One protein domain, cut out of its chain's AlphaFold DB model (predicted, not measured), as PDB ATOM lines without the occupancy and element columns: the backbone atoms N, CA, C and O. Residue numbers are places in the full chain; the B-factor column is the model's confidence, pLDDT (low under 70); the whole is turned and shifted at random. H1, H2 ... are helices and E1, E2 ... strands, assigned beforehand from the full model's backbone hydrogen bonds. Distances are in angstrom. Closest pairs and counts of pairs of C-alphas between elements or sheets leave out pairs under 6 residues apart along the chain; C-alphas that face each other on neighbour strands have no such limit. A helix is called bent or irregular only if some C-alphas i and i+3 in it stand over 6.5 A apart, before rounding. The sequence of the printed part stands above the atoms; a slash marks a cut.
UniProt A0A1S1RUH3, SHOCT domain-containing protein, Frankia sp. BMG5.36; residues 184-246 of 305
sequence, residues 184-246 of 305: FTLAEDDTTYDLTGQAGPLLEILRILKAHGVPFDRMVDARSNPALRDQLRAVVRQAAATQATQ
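This is residues 184 to 246 of the 305 residues of the protein "SHOCT domain-containing protein" of Frankia sp. BMG5.36 (UniProt A0A1S1RUH3). Two helices, H1 and H2, lie side by side as an antiparallel helical hairpin, and a narrow turn of chain, residues 184 to 194, folds back on itself beside the longer one, H2, with the short strand E1 on its returning side. A long loop, residues 212 to 225, joins the two helices at one end of the hairpin. The printed part has 63 residues, with one named strand and two named helices in the order E1, H1, H2; E1 pairs with no named strand, and the class is mostly helix. The whole is compact, with a radius of gyration of the C-alphas of 11.4 A, and its C-alphas span 33 by 24 by 17 A along their three main axes.

The printed part begins at Phe 184, whose C-alpha stands at (-8.445, -10.774, 29.955). Residues 184 to 185, too short a stretch to bear a name, pair as a strand does with later residues, and residues 186 to 191 make the turn between. E1 is the strand of residues 192 to 194, Thr 192 to Asp 194, with its first C-alpha at (-6.738, -11.061, 24.766). After residues 195 to 198 comes H1, a helix of 13 residues, 199 to 211, which is 18.1 A from first to last C-alpha; it begins at C-alpha 199, at (-22.153, -6.380, 32.469). Residues 212 to 225 hold no named element, though residues 216 to 218 and 221 to 223 are short runs of helix. H2, the longest helix, has 20 residues, 226 to 245, and is 28.3 A from first to last C-alpha. It ends at C-alpha 245, at (-22.979, -15.676, 17.942), and Gln 246 is the last printed residue.

Along the printed part, the first relation is a short antiparallel pairing of residues 184 to 185 with residues 192 to 193 of E1. E1 and H1 are apart. E1 and H2 have 2 pairs of C-alphas within 8 A; the closest are those of Tyr 193 and Val 236, 7.4 A apart, and the centres of the two elements are 10.9 A apart. H1 and H2 touch, with 10 pairs of C-alphas within 8 A. Their closest C-alphas are those of Ile 205 and Leu 232, 6.1 A apart, and their centres are 11.2 A apart. Their lines stand at a shallow tilt of 7 degrees, and they run opposite ways. The two make a helical hairpin. Neither helix is bent. In the backbones of H1 and H2, every O i to N i+4 pair is within hydrogen-bond range.

The two C-alphas farthest apart are those of Ser 224 and Gln 246, at 33.6 A, while the C-alphas of the first and last printed residues, Phe 184 and Gln 246, are 19.9 A apart. The printed part has no cut. The link from E1 to H1, with 4 residues between them, is tight. The link from H1 to H2, with 14 residues between them, is long, and the C-alphas of those residues, 212 to 225, lie 10 to 15 A from the mean of all C-alphas. The mean pLDDT of the printed part is 83.4; it is 89 for E1, 93 for H1 and 86 for H2. Eight printed residues of the model are under 70: residue 188 in the turn before E1, residues 218 to 222 in the long link, and residues 245 to 246, of which 245 belongs to H2.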
ATOM      1  N   PHE A 184      -8.838  -9.479  29.412       84.38
ATOM      2  CA  PHE A 184      -8.445 -10.774  29.955       84.38
ATOM      3  C   PHE A 184      -7.643 -11.548  28.917       84.38
ATOM      4  O   PHE A 184      -8.156 -11.857  27.846       84.38
ATOM      5  N   THR A 185      -6.397 -11.887  29.240       81.88
ATOM      6  CA  THR A 185      -5.552 -12.727  28.382       81.88
ATOM      7  C   THR A 185      -5.605 -14.170  28.868       81.88
ATOM      8  O   THR A 185      -5.344 -14.442  30.045       81.88
ATOM      9  N   LEU A 186      -5.962 -15.097  27.979       77.88
ATOM     10  CA  LEU A 186      -5.963 -16.529  28.271       77.88
ATOM     11  C   LEU A 186      -4.580 -17.117  27.959       77.88
ATOM     12  O   LEU A 186      -4.029 -16.924  26.886       77.88
ATOM     13  N   ALA A 187      -4.004 -17.856  28.911       71.38
ATOM     14  CA  ALA A 187      -2.648 -18.404  28.781       71.38
ATOM     15  C   ALA A 187      -2.529 -19.581  27.787       71.38
ATOM     16  O   ALA A 187      -1.423 -20.039  27.522       71.38
ATOM     17  N   GLU A 188      -3.651 -20.117  27.301       66.19
ATOM     18  CA  GLU A 188      -3.701 -21.296  26.423       66.19
ATOM     19  C   GLU A 188      -3.515 -20.915  24.945       66.19
ATOM     20  O   GLU A 188      -2.861 -21.639  24.200       66.19
ATOM     21  N   ASP A 189      -4.055 -19.764  24.544       74.62
ATOM     22  CA  ASP A 189      -4.087 -19.251  23.169       74.62
ATOM     23  C   ASP A 189      -3.429 -17.866  23.021       74.62
ATOM     24  O   ASP A 189      -3.457 -17.291  21.934       74.62
ATOM     25  N   ASP A 190      -2.875 -17.319  24.112       81.31
ATOM     26  CA  ASP A 190      -2.320 -15.960  24.224       81.31
ATOM     27  C   ASP A 190      -3.282 -14.868  23.710       81.31
ATOM     28  O   ASP A 190      -2.890 -13.763  23.325       81.31
ATOM     29  N   THR A 191      -4.583 -15.176  23.692       84.31
ATOM     30  CA  THR A 191      -5.597 -14.301  23.116       84.31
ATOM     31  C   THR A 191      -6.141 -13.380  24.196       84.31
ATOM     32  O   THR A 191      -6.510 -13.800  25.296       84.31
ATOM     33  N   THR A 192      -6.183 -12.086  23.879       86.94
ATOM     34  CA  THR A 192      -6.738 -11.061  24.766       86.94
ATOM     35  C   THR A 192      -8.186 -10.780  24.398       86.94
ATOM     36  O   THR A 192      -8.482 -10.315  23.300       86.94
ATOM     37  N   TYR A 193      -9.080 -11.023  25.347       87.81
ATOM     38  CA  TYR A 193     -10.508 -10.769  25.241       87.81
ATOM     39  C   TYR A 193     -10.858  -9.461  25.942       87.81
ATOM     40  O   TYR A 193     -10.495  -9.255  27.102       87.81
ATOM     41  N   ASP A 194     -11.581  -8.584  25.247       90.81
ATOM     42  CA  ASP A 194     -12.093  -7.340  25.817       90.81
ATOM     43  C   ASP A 194     -13.551  -7.533  26.255       90.81
ATOM     44  O   ASP A 194     -14.445  -7.758  25.437       90.81
ATOM     45  N   LEU A 195     -13.781  -7.481  27.566       90.94
ATOM     46  CA  LEU A 195     -15.101  -7.582  28.187       90.94
ATOM     47  C   LEU A 195     -15.614  -6.221  28.672       90.94
ATOM     48  O   LEU A 195     -16.591  -6.165  29.419       90.94
ATOM     49  N   THR A 196     -14.980  -5.115  28.274       91.88
ATOM     50  CA  THR A 196     -15.368  -3.764  28.702       91.88
ATOM     51  C   THR A 196     -16.843  -3.498  28.394       91.88
ATOM     52  O   THR A 196     -17.308  -3.693  27.273       91.88
ATOM     53  N   GLY A 197     -17.602  -3.078  29.413       88.31
ATOM     54  CA  GLY A 197     -19.040  -2.795  29.302       88.31
ATOM     55  C   GLY A 197     -19.949  -4.030  29.235       88.31
ATOM     56  O   GLY A 197     -21.174  -3.890  29.188       88.31
ATOM     57  N   GLN A 198     -19.396  -5.249  29.264       92.81
ATOM     58  CA  GLN A 198     -20.177  -6.486  29.229       92.81
ATOM     59  C   GLN A 198     -20.604  -6.890  30.635       92.81
ATOM     60  O   GLN A 198     -20.006  -7.749  31.284       92.81
ATOM     61  N   ALA A 199     -21.680  -6.257  31.098       92.25
ATOM     62  CA  ALA A 199     -22.153  -6.380  32.469       92.25
ATOM     63  C   ALA A 199     -22.390  -7.825  32.939       92.25
ATOM     64  O   ALA A 199     -22.040  -8.151  34.067       92.25
ATOM     65  N   GLY A 200     -22.959  -8.688  32.089       92.56
ATOM     66  CA  GLY A 200     -23.243 -10.087  32.434       92.56
ATOM     67  C   GLY A 200     -21.973 -10.887  32.761       92.56
ATOM     68  O   GLY A 200     -21.799 -11.271  33.919       92.56
ATOM     69  N   PRO A 201     -21.064 -11.081  31.785       93.81
ATOM     70  CA  PRO A 201     -19.798 -11.785  32.004       93.81
ATOM     71  C   PRO A 201     -18.945 -11.183  33.123       93.81
ATOM     72  O   PRO A 201     -18.389 -11.914  33.942       93.81
ATOM     73  N   LEU A 202     -18.865  -9.849  33.203       94.06
ATOM     74  CA  LEU A 202     -18.091  -9.179  34.248       94.06
ATOM     75  C   LEU A 202     -18.668  -9.428  35.642       94.06
ATOM     76  O   LEU A 202     -17.914  -9.703  36.573       94.06
ATOM     77  N   LEU A 203     -19.991  -9.378  35.805       94.44
ATOM     78  CA  LEU A 203     -20.630  -9.662  37.089       94.44
ATOM     79  C   LEU A 203     -20.407 -11.117  37.523       94.44
ATOM     80  O   LEU A 203     -20.222 -11.385  38.710       94.44
ATOM     81  N   GLU A 204     -20.404 -12.053  36.575       93.88
ATOM     82  CA  GLU A 204     -20.105 -13.458  36.844       93.88
ATOM     83  C   GLU A 204     -18.647 -13.657  37.284       93.88
ATOM     84  O   GLU A 204     -18.404 -14.274  38.323       93.88
ATOM     85  N   ILE A 205     -17.692 -13.036  36.584       92.75
ATOM     86  CA  ILE A 205     -16.277 -13.000  36.986       92.75
ATOM     87  C   ILE A 205     -16.125 -12.437  38.405       92.75
ATOM     88  O   ILE A 205     -15.455 -13.042  39.241       92.75
ATOM     89  N   LEU A 206     -16.779 -11.315  38.714       93.00
ATOM     90  CA  LEU A 206     -16.712 -10.688  40.038       93.00
ATOM     91  C   LEU A 206     -17.290 -11.586  41.145       93.00
ATOM     92  O   LEU A 206     -16.731 -11.643  42.241       93.00
ATOM     93  N   ARG A 207     -18.378 -12.317  40.869       93.31
ATOM     94  CA  ARG A 207     -18.947 -13.304  41.806       93.31
ATOM     95  C   ARG A 207     -17.996 -14.464  42.057       93.31
ATOM     96  O   ARG A 207     -17.820 -14.847  43.211       93.31
ATOM     97  N   ILE A 208     -17.380 -14.994  41.001       92.81
ATOM     98  CA  ILE A 208     -16.387 -16.066  41.101       92.81
ATOM     99  C   ILE A 208     -15.206 -15.595  41.959       92.81
ATOM    100  O   ILE A 208     -14.857 -16.255  42.933       92.81
ATOM    101  N   LEU A 209     -14.638 -14.420  41.667       90.25
ATOM    102  CA  LEU A 209     -13.531 -13.851  42.443       90.25
ATOM    103  C   LEU A 209     -13.886 -13.715  43.931       90.25
ATOM    104  O   LEU A 209     -13.138 -14.186  44.789       90.25
ATOM    105  N   LYS A 210     -15.068 -13.165  44.236       90.19
ATOM    106  CA  LYS A 210     -15.565 -13.041  45.614       90.19
ATOM    107  C   LYS A 210     -15.749 -14.396  46.301       90.19
ATOM    108  O   LYS A 210     -15.362 -14.530  47.458       90.19
ATOM    109  N   ALA A 211     -16.296 -15.399  45.613       91.06
ATOM    110  CA  ALA A 211     -16.492 -16.739  46.172       91.06
ATOM    111  C   ALA A 211     -15.168 -17.417  46.569       91.06
ATOM    112  O   ALA A 211     -15.133 -18.187  47.525       91.06
ATOM    113  N   HIS A 212     -14.076 -17.092  45.871       87.88
ATOM    114  CA  HIS A 212     -12.723 -17.562  46.192       87.88
ATOM    115  C   HIS A 212     -11.935 -16.602  47.100       87.88
ATOM    116  O   HIS A 212     -10.758 -16.840  47.359       87.88
ATOM    117  N   GLY A 213     -12.553 -15.520  47.586       86.25
ATOM    118  CA  GLY A 213     -11.905 -14.533  48.456       86.25
ATOM    119  C   GLY A 213     -10.795 -13.723  47.777       86.25
ATOM    120  O   GLY A 213      -9.961 -13.140  48.468       86.25
ATOM    121  N   VAL A 214     -10.765 -13.689  46.442       84.88
ATOM    122  CA  VAL A 214      -9.774 -12.937  45.666       84.88
ATOM    123  C   VAL A 214     -10.340 -11.551  45.364       84.88
ATOM    124  O   VAL A 214     -11.389 -11.447  44.722       84.88
ATOM    125  N   PRO A 215      -9.686 -10.468  45.808       78.88
ATOM    126  CA  PRO A 215     -10.164  -9.132  45.512       78.88
ATOM    127  C   PRO A 215      -9.841  -8.782  44.048       78.88
ATOM    128  O   PRO A 215      -8.849  -9.241  43.478       78.88
ATOM    129  N   PHE A 216     -10.717  -8.006  43.404       74.50
ATOM    130  CA  PHE A 216     -10.634  -7.737  41.961       74.50
ATOM    131  C   PHE A 216      -9.341  -7.007  41.552       74.50
ATOM    132  O   PHE A 216      -8.788  -7.275  40.490       74.50
ATOM    133  N   ASP A 217      -8.817  -6.136  42.412       71.50
ATOM    134  CA  ASP A 217      -7.544  -5.433  42.225       71.50
ATOM    135  C   ASP A 217      -6.326  -6.377  42.218       71.50
ATOM    136  O   ASP A 217      -5.265  -6.009  41.709       71.50
ATOM    137  N   ARG A 218      -6.467  -7.615  42.717       67.25
ATOM    138  CA  ARG A 218      -5.399  -8.627  42.765       67.25
ATOM    139  C   ARG A 218      -5.724  -9.886  41.973       67.25
ATOM    140  O   ARG A 218      -5.578 -11.007  42.454       67.25
ATOM    141  N   MET A 219      -6.031  -9.733  40.685       65.38
ATOM    142  CA  MET A 219      -6.154 -10.879  39.767       65.38
ATOM    143  C   MET A 219      -4.876 -11.739  39.652       65.38
ATOM    144  O   MET A 219      -4.923 -12.849  39.127       65.38
ATOM    145  N   VAL A 220      -3.723 -11.272  40.147       58.72
ATOM    146  CA  VAL A 220      -2.492 -12.076  40.230       58.72
ATOM    147  C   VAL A 220      -2.689 -13.314  41.113       58.72
ATOM    148  O   VAL A 220      -2.216 -14.388  40.740       58.72
ATOM    149  N   ASP A 221      -3.460 -13.203  42.197       63.28
ATOM    150  CA  ASP A 221      -3.752 -14.314  43.113       63.28
ATOM    151  C   ASP A 221      -4.649 -15.375  42.460       63.28
ATOM    152  O   ASP A 221      -4.617 -16.546  42.831       63.28
ATOM    153  N   ALA A 222      -5.378 -15.020  41.396       69.38
ATOM    154  CA  ALA A 222      -6.120 -15.999  40.612       69.38
ATOM    155  C   ALA A 222      -5.196 -16.997  39.900       69.38
ATOM    156  O   ALA A 222      -5.623 -18.103  39.581       69.38
ATOM    157  N   ARG A 223      -3.916 -16.655  39.669       70.88
ATOM    158  CA  ARG A 223      -2.972 -17.555  38.988       70.88
ATOM    159  C   ARG A 223      -2.560 -18.757  39.831       70.88
ATOM    160  O   ARG A 223      -2.243 -19.795  39.250       70.88
ATOM    161  N   SER A 224      -2.552 -18.618  41.156       78.44
ATOM    162  CA  SER A 224      -2.137 -19.673  42.087       78.44
ATOM    163  C   SER A 224      -3.245 -20.697  42.360       78.44
ATOM    164  O   SER A 224      -2.945 -21.810  42.788       78.44
ATOM    165  N   ASN A 225      -4.507 -20.368  42.060       82.12
ATOM    166  CA  ASN A 225      -5.658 -21.251  42.249       82.12
ATOM    167  C   ASN A 225      -6.137 -21.842  40.903       82.12
ATOM    168  O   ASN A 225      -6.792 -21.144  40.125       82.12
ATOM    169  N   PRO A 226      -5.858 -23.128  40.602       85.00
ATOM    170  CA  PRO A 226      -6.214 -23.724  39.315       85.00
ATOM    171  C   PRO A 226      -7.728 -23.779  39.071       85.00
ATOM    172  O   PRO A 226      -8.157 -23.446  37.970       85.00
ATOM    173  N   ALA A 227      -8.532 -24.094  40.092       87.44
ATOM    174  CA  ALA A 227      -9.989 -24.184  39.965       87.44
ATOM    175  C   ALA A 227     -10.629 -22.821  39.648       87.44
ATOM    176  O   ALA A 227     -11.527 -22.728  38.810       87.44
ATOM    177  N   LEU A 228     -10.129 -21.748  40.269       88.69
ATOM    178  CA  LEU A 228     -10.545 -20.379  39.961       88.69
ATOM    179  C   LEU A 228     -10.221 -20.012  38.504       88.69
ATOM    180  O   LEU A 228     -11.074 -19.469  37.802       88.69
ATOM    181  N   ARG A 229      -9.022 -20.355  38.011       86.88
ATOM    182  CA  ARG A 229      -8.661 -20.120  36.601       86.88
ATOM    183  C   ARG A 229      -9.585 -20.849  35.639       86.88
ATOM    184  O   ARG A 229      -9.932 -20.281  34.608       86.88
ATOM    185  N   ASP A 230      -9.951 -22.091  35.941       89.31
ATOM    186  CA  ASP A 230     -10.841 -22.881  35.088       89.31
ATOM    187  C   ASP A 230     -12.234 -22.236  34.992       89.31
ATOM    188  O   ASP A 230     -12.759 -22.085  33.886       89.31
ATOM    189  N   GLN A 231     -12.784 -21.761  36.116       91.12
ATOM    190  CA  GLN A 231     -14.071 -21.055  36.155       91.12
ATOM    191  C   GLN A 231     -14.029 -19.720  35.401       91.12
ATOM    192  O   GLN A 231     -14.875 -19.476  34.545       91.12
ATOM    193  N   LEU A 232     -13.019 -18.879  35.651       90.25
ATOM    194  CA  LEU A 232     -12.867 -17.606  34.935       90.25
ATOM    195  C   LEU A 232     -12.726 -17.823  33.423       90.25
ATOM    196  O   LEU A 232     -13.337 -17.109  32.629       90.25
ATOM    197  N   ARG A 233     -11.972 -18.849  33.013       89.12
ATOM    198  CA  ARG A 233     -11.791 -19.198  31.598       89.12
ATOM    199  C   ARG A 233     -13.093 -19.639  30.942       89.12
ATOM    200  O   ARG A 233     -13.329 -19.286  29.791       89.12
ATOM    201  N   ALA A 234     -13.918 -20.410  31.648       92.25
ATOM    202  CA  ALA A 234     -15.220 -20.831  31.143       92.25
ATOM    203  C   ALA A 234     -16.116 -19.619  30.847       92.25
ATOM    204  O   ALA A 234     -16.672 -19.535  29.753       92.25
ATOM    205  N   VAL A 235     -16.158 -18.639  31.757       93.44
ATOM    206  CA  VAL A 235     -16.943 -17.408  31.573       93.44
ATOM    207  C   VAL A 235     -16.424 -16.573  30.404       93.44
ATOM    208  O   VAL A 235     -17.212 -16.155  29.557       93.44
ATOM    209  N   VAL A 236     -15.104 -16.365  30.297       90.62
ATOM    210  CA  VAL A 236     -14.517 -15.604  29.176       90.62
ATOM    211  C   VAL A 236     -14.799 -16.295  27.838       90.62
ATOM    212  O   VAL A 236     -15.189 -15.629  26.880       90.62
ATOM    213  N   ARG A 237     -14.692 -17.632  27.768       89.56
ATOM    214  CA  ARG A 237     -15.030 -18.396  26.554       89.56
ATOM    215  C   ARG A 237     -16.510 -18.302  26.201       89.56
ATOM    216  O   ARG A 237     -16.840 -18.114  25.034       89.56
ATOM    217  N   GLN A 238     -17.397 -18.400  27.186       91.00
ATOM    218  CA  GLN A 238     -18.833 -18.246  26.965       91.00
ATOM    219  C   GLN A 238     -19.181 -16.834  26.478       91.00
ATOM    220  O   GLN A 238     -19.990 -16.679  25.561       91.00
ATOM    221  N   ALA A 239     -18.540 -15.807  27.036       90.19
ATOM    222  CA  ALA A 239     -18.692 -14.427  26.589       90.19
ATOM    223  C   ALA A 239     -18.194 -14.239  25.147       90.19
ATOM    224  O   ALA A 239     -18.910 -13.664  24.331       90.19
ATOM    225  N   ALA A 240     -17.027 -14.795  24.807       85.94
ATOM    226  CA  ALA A 240     -16.484 -14.772  23.451       85.94
ATOM    227  C   ALA A 240     -17.390 -15.503  22.445       85.94
ATOM    228  O   ALA A 240     -17.650 -14.993  21.358       85.94
ATOM    229  N   ALA A 241     -17.940 -16.662  22.821       85.06
ATOM    230  CA  ALA A 241     -18.910 -17.383  21.999       85.06
ATOM    231  C   ALA A 241     -20.204 -16.576  21.807       85.06
ATOM    232  O   ALA A 241     -20.766 -16.563  20.714       85.06
ATOM    233  N   THR A 242     -20.656 -15.859  22.840       82.56
ATOM    234  CA  THR A 242     -21.840 -14.988  22.765       82.56
ATOM    235  C   THR A 242     -21.591 -13.773  21.866       82.56
ATOM    236  O   THR A 242     -22.476 -13.409  21.097       82.56
ATOM    237  N   GLN A 243     -20.387 -13.189  21.894       75.19
ATOM    238  CA  GLN A 243     -19.971 -12.132  20.960       75.19
ATOM    239  C   GLN A 243     -19.895 -12.644  19.515       75.19
ATOM    240  O   GLN A 243     -20.346 -11.959  18.606       75.19
ATOM    241  N   ALA A 244     -19.378 -13.858  19.300       70.19
ATOM    242  CA  ALA A 244     -19.297 -14.474  17.974       70.19
ATOM    243  C   ALA A 244     -20.666 -14.919  17.422       70.19
ATOM    244  O   ALA A 244     -20.846 -14.996  16.210       70.19
ATOM    245  N   THR A 245     -21.623 -15.223  18.306       59.00
ATOM    246  CA  THR A 245     -22.979 -15.676  17.942       59.00
ATOM    247  C   THR A 245     -23.984 -14.528  17.891       59.00
ATOM    248  O   THR A 245     -25.095 -14.736  17.412       59.00
ATOM    249  N   GLN A 246     -23.635 -13.323  18.358       46.28
ATOM    250  CA  GLN A 246     -24.459 -12.140  18.140       46.28
ATOM    251  C   GLN A 246     -24.523 -11.916  16.626       46.28
ATOM    252  O   GLN A 246     -23.509 -11.553  16.026       46.28
TER     253      GLN A 246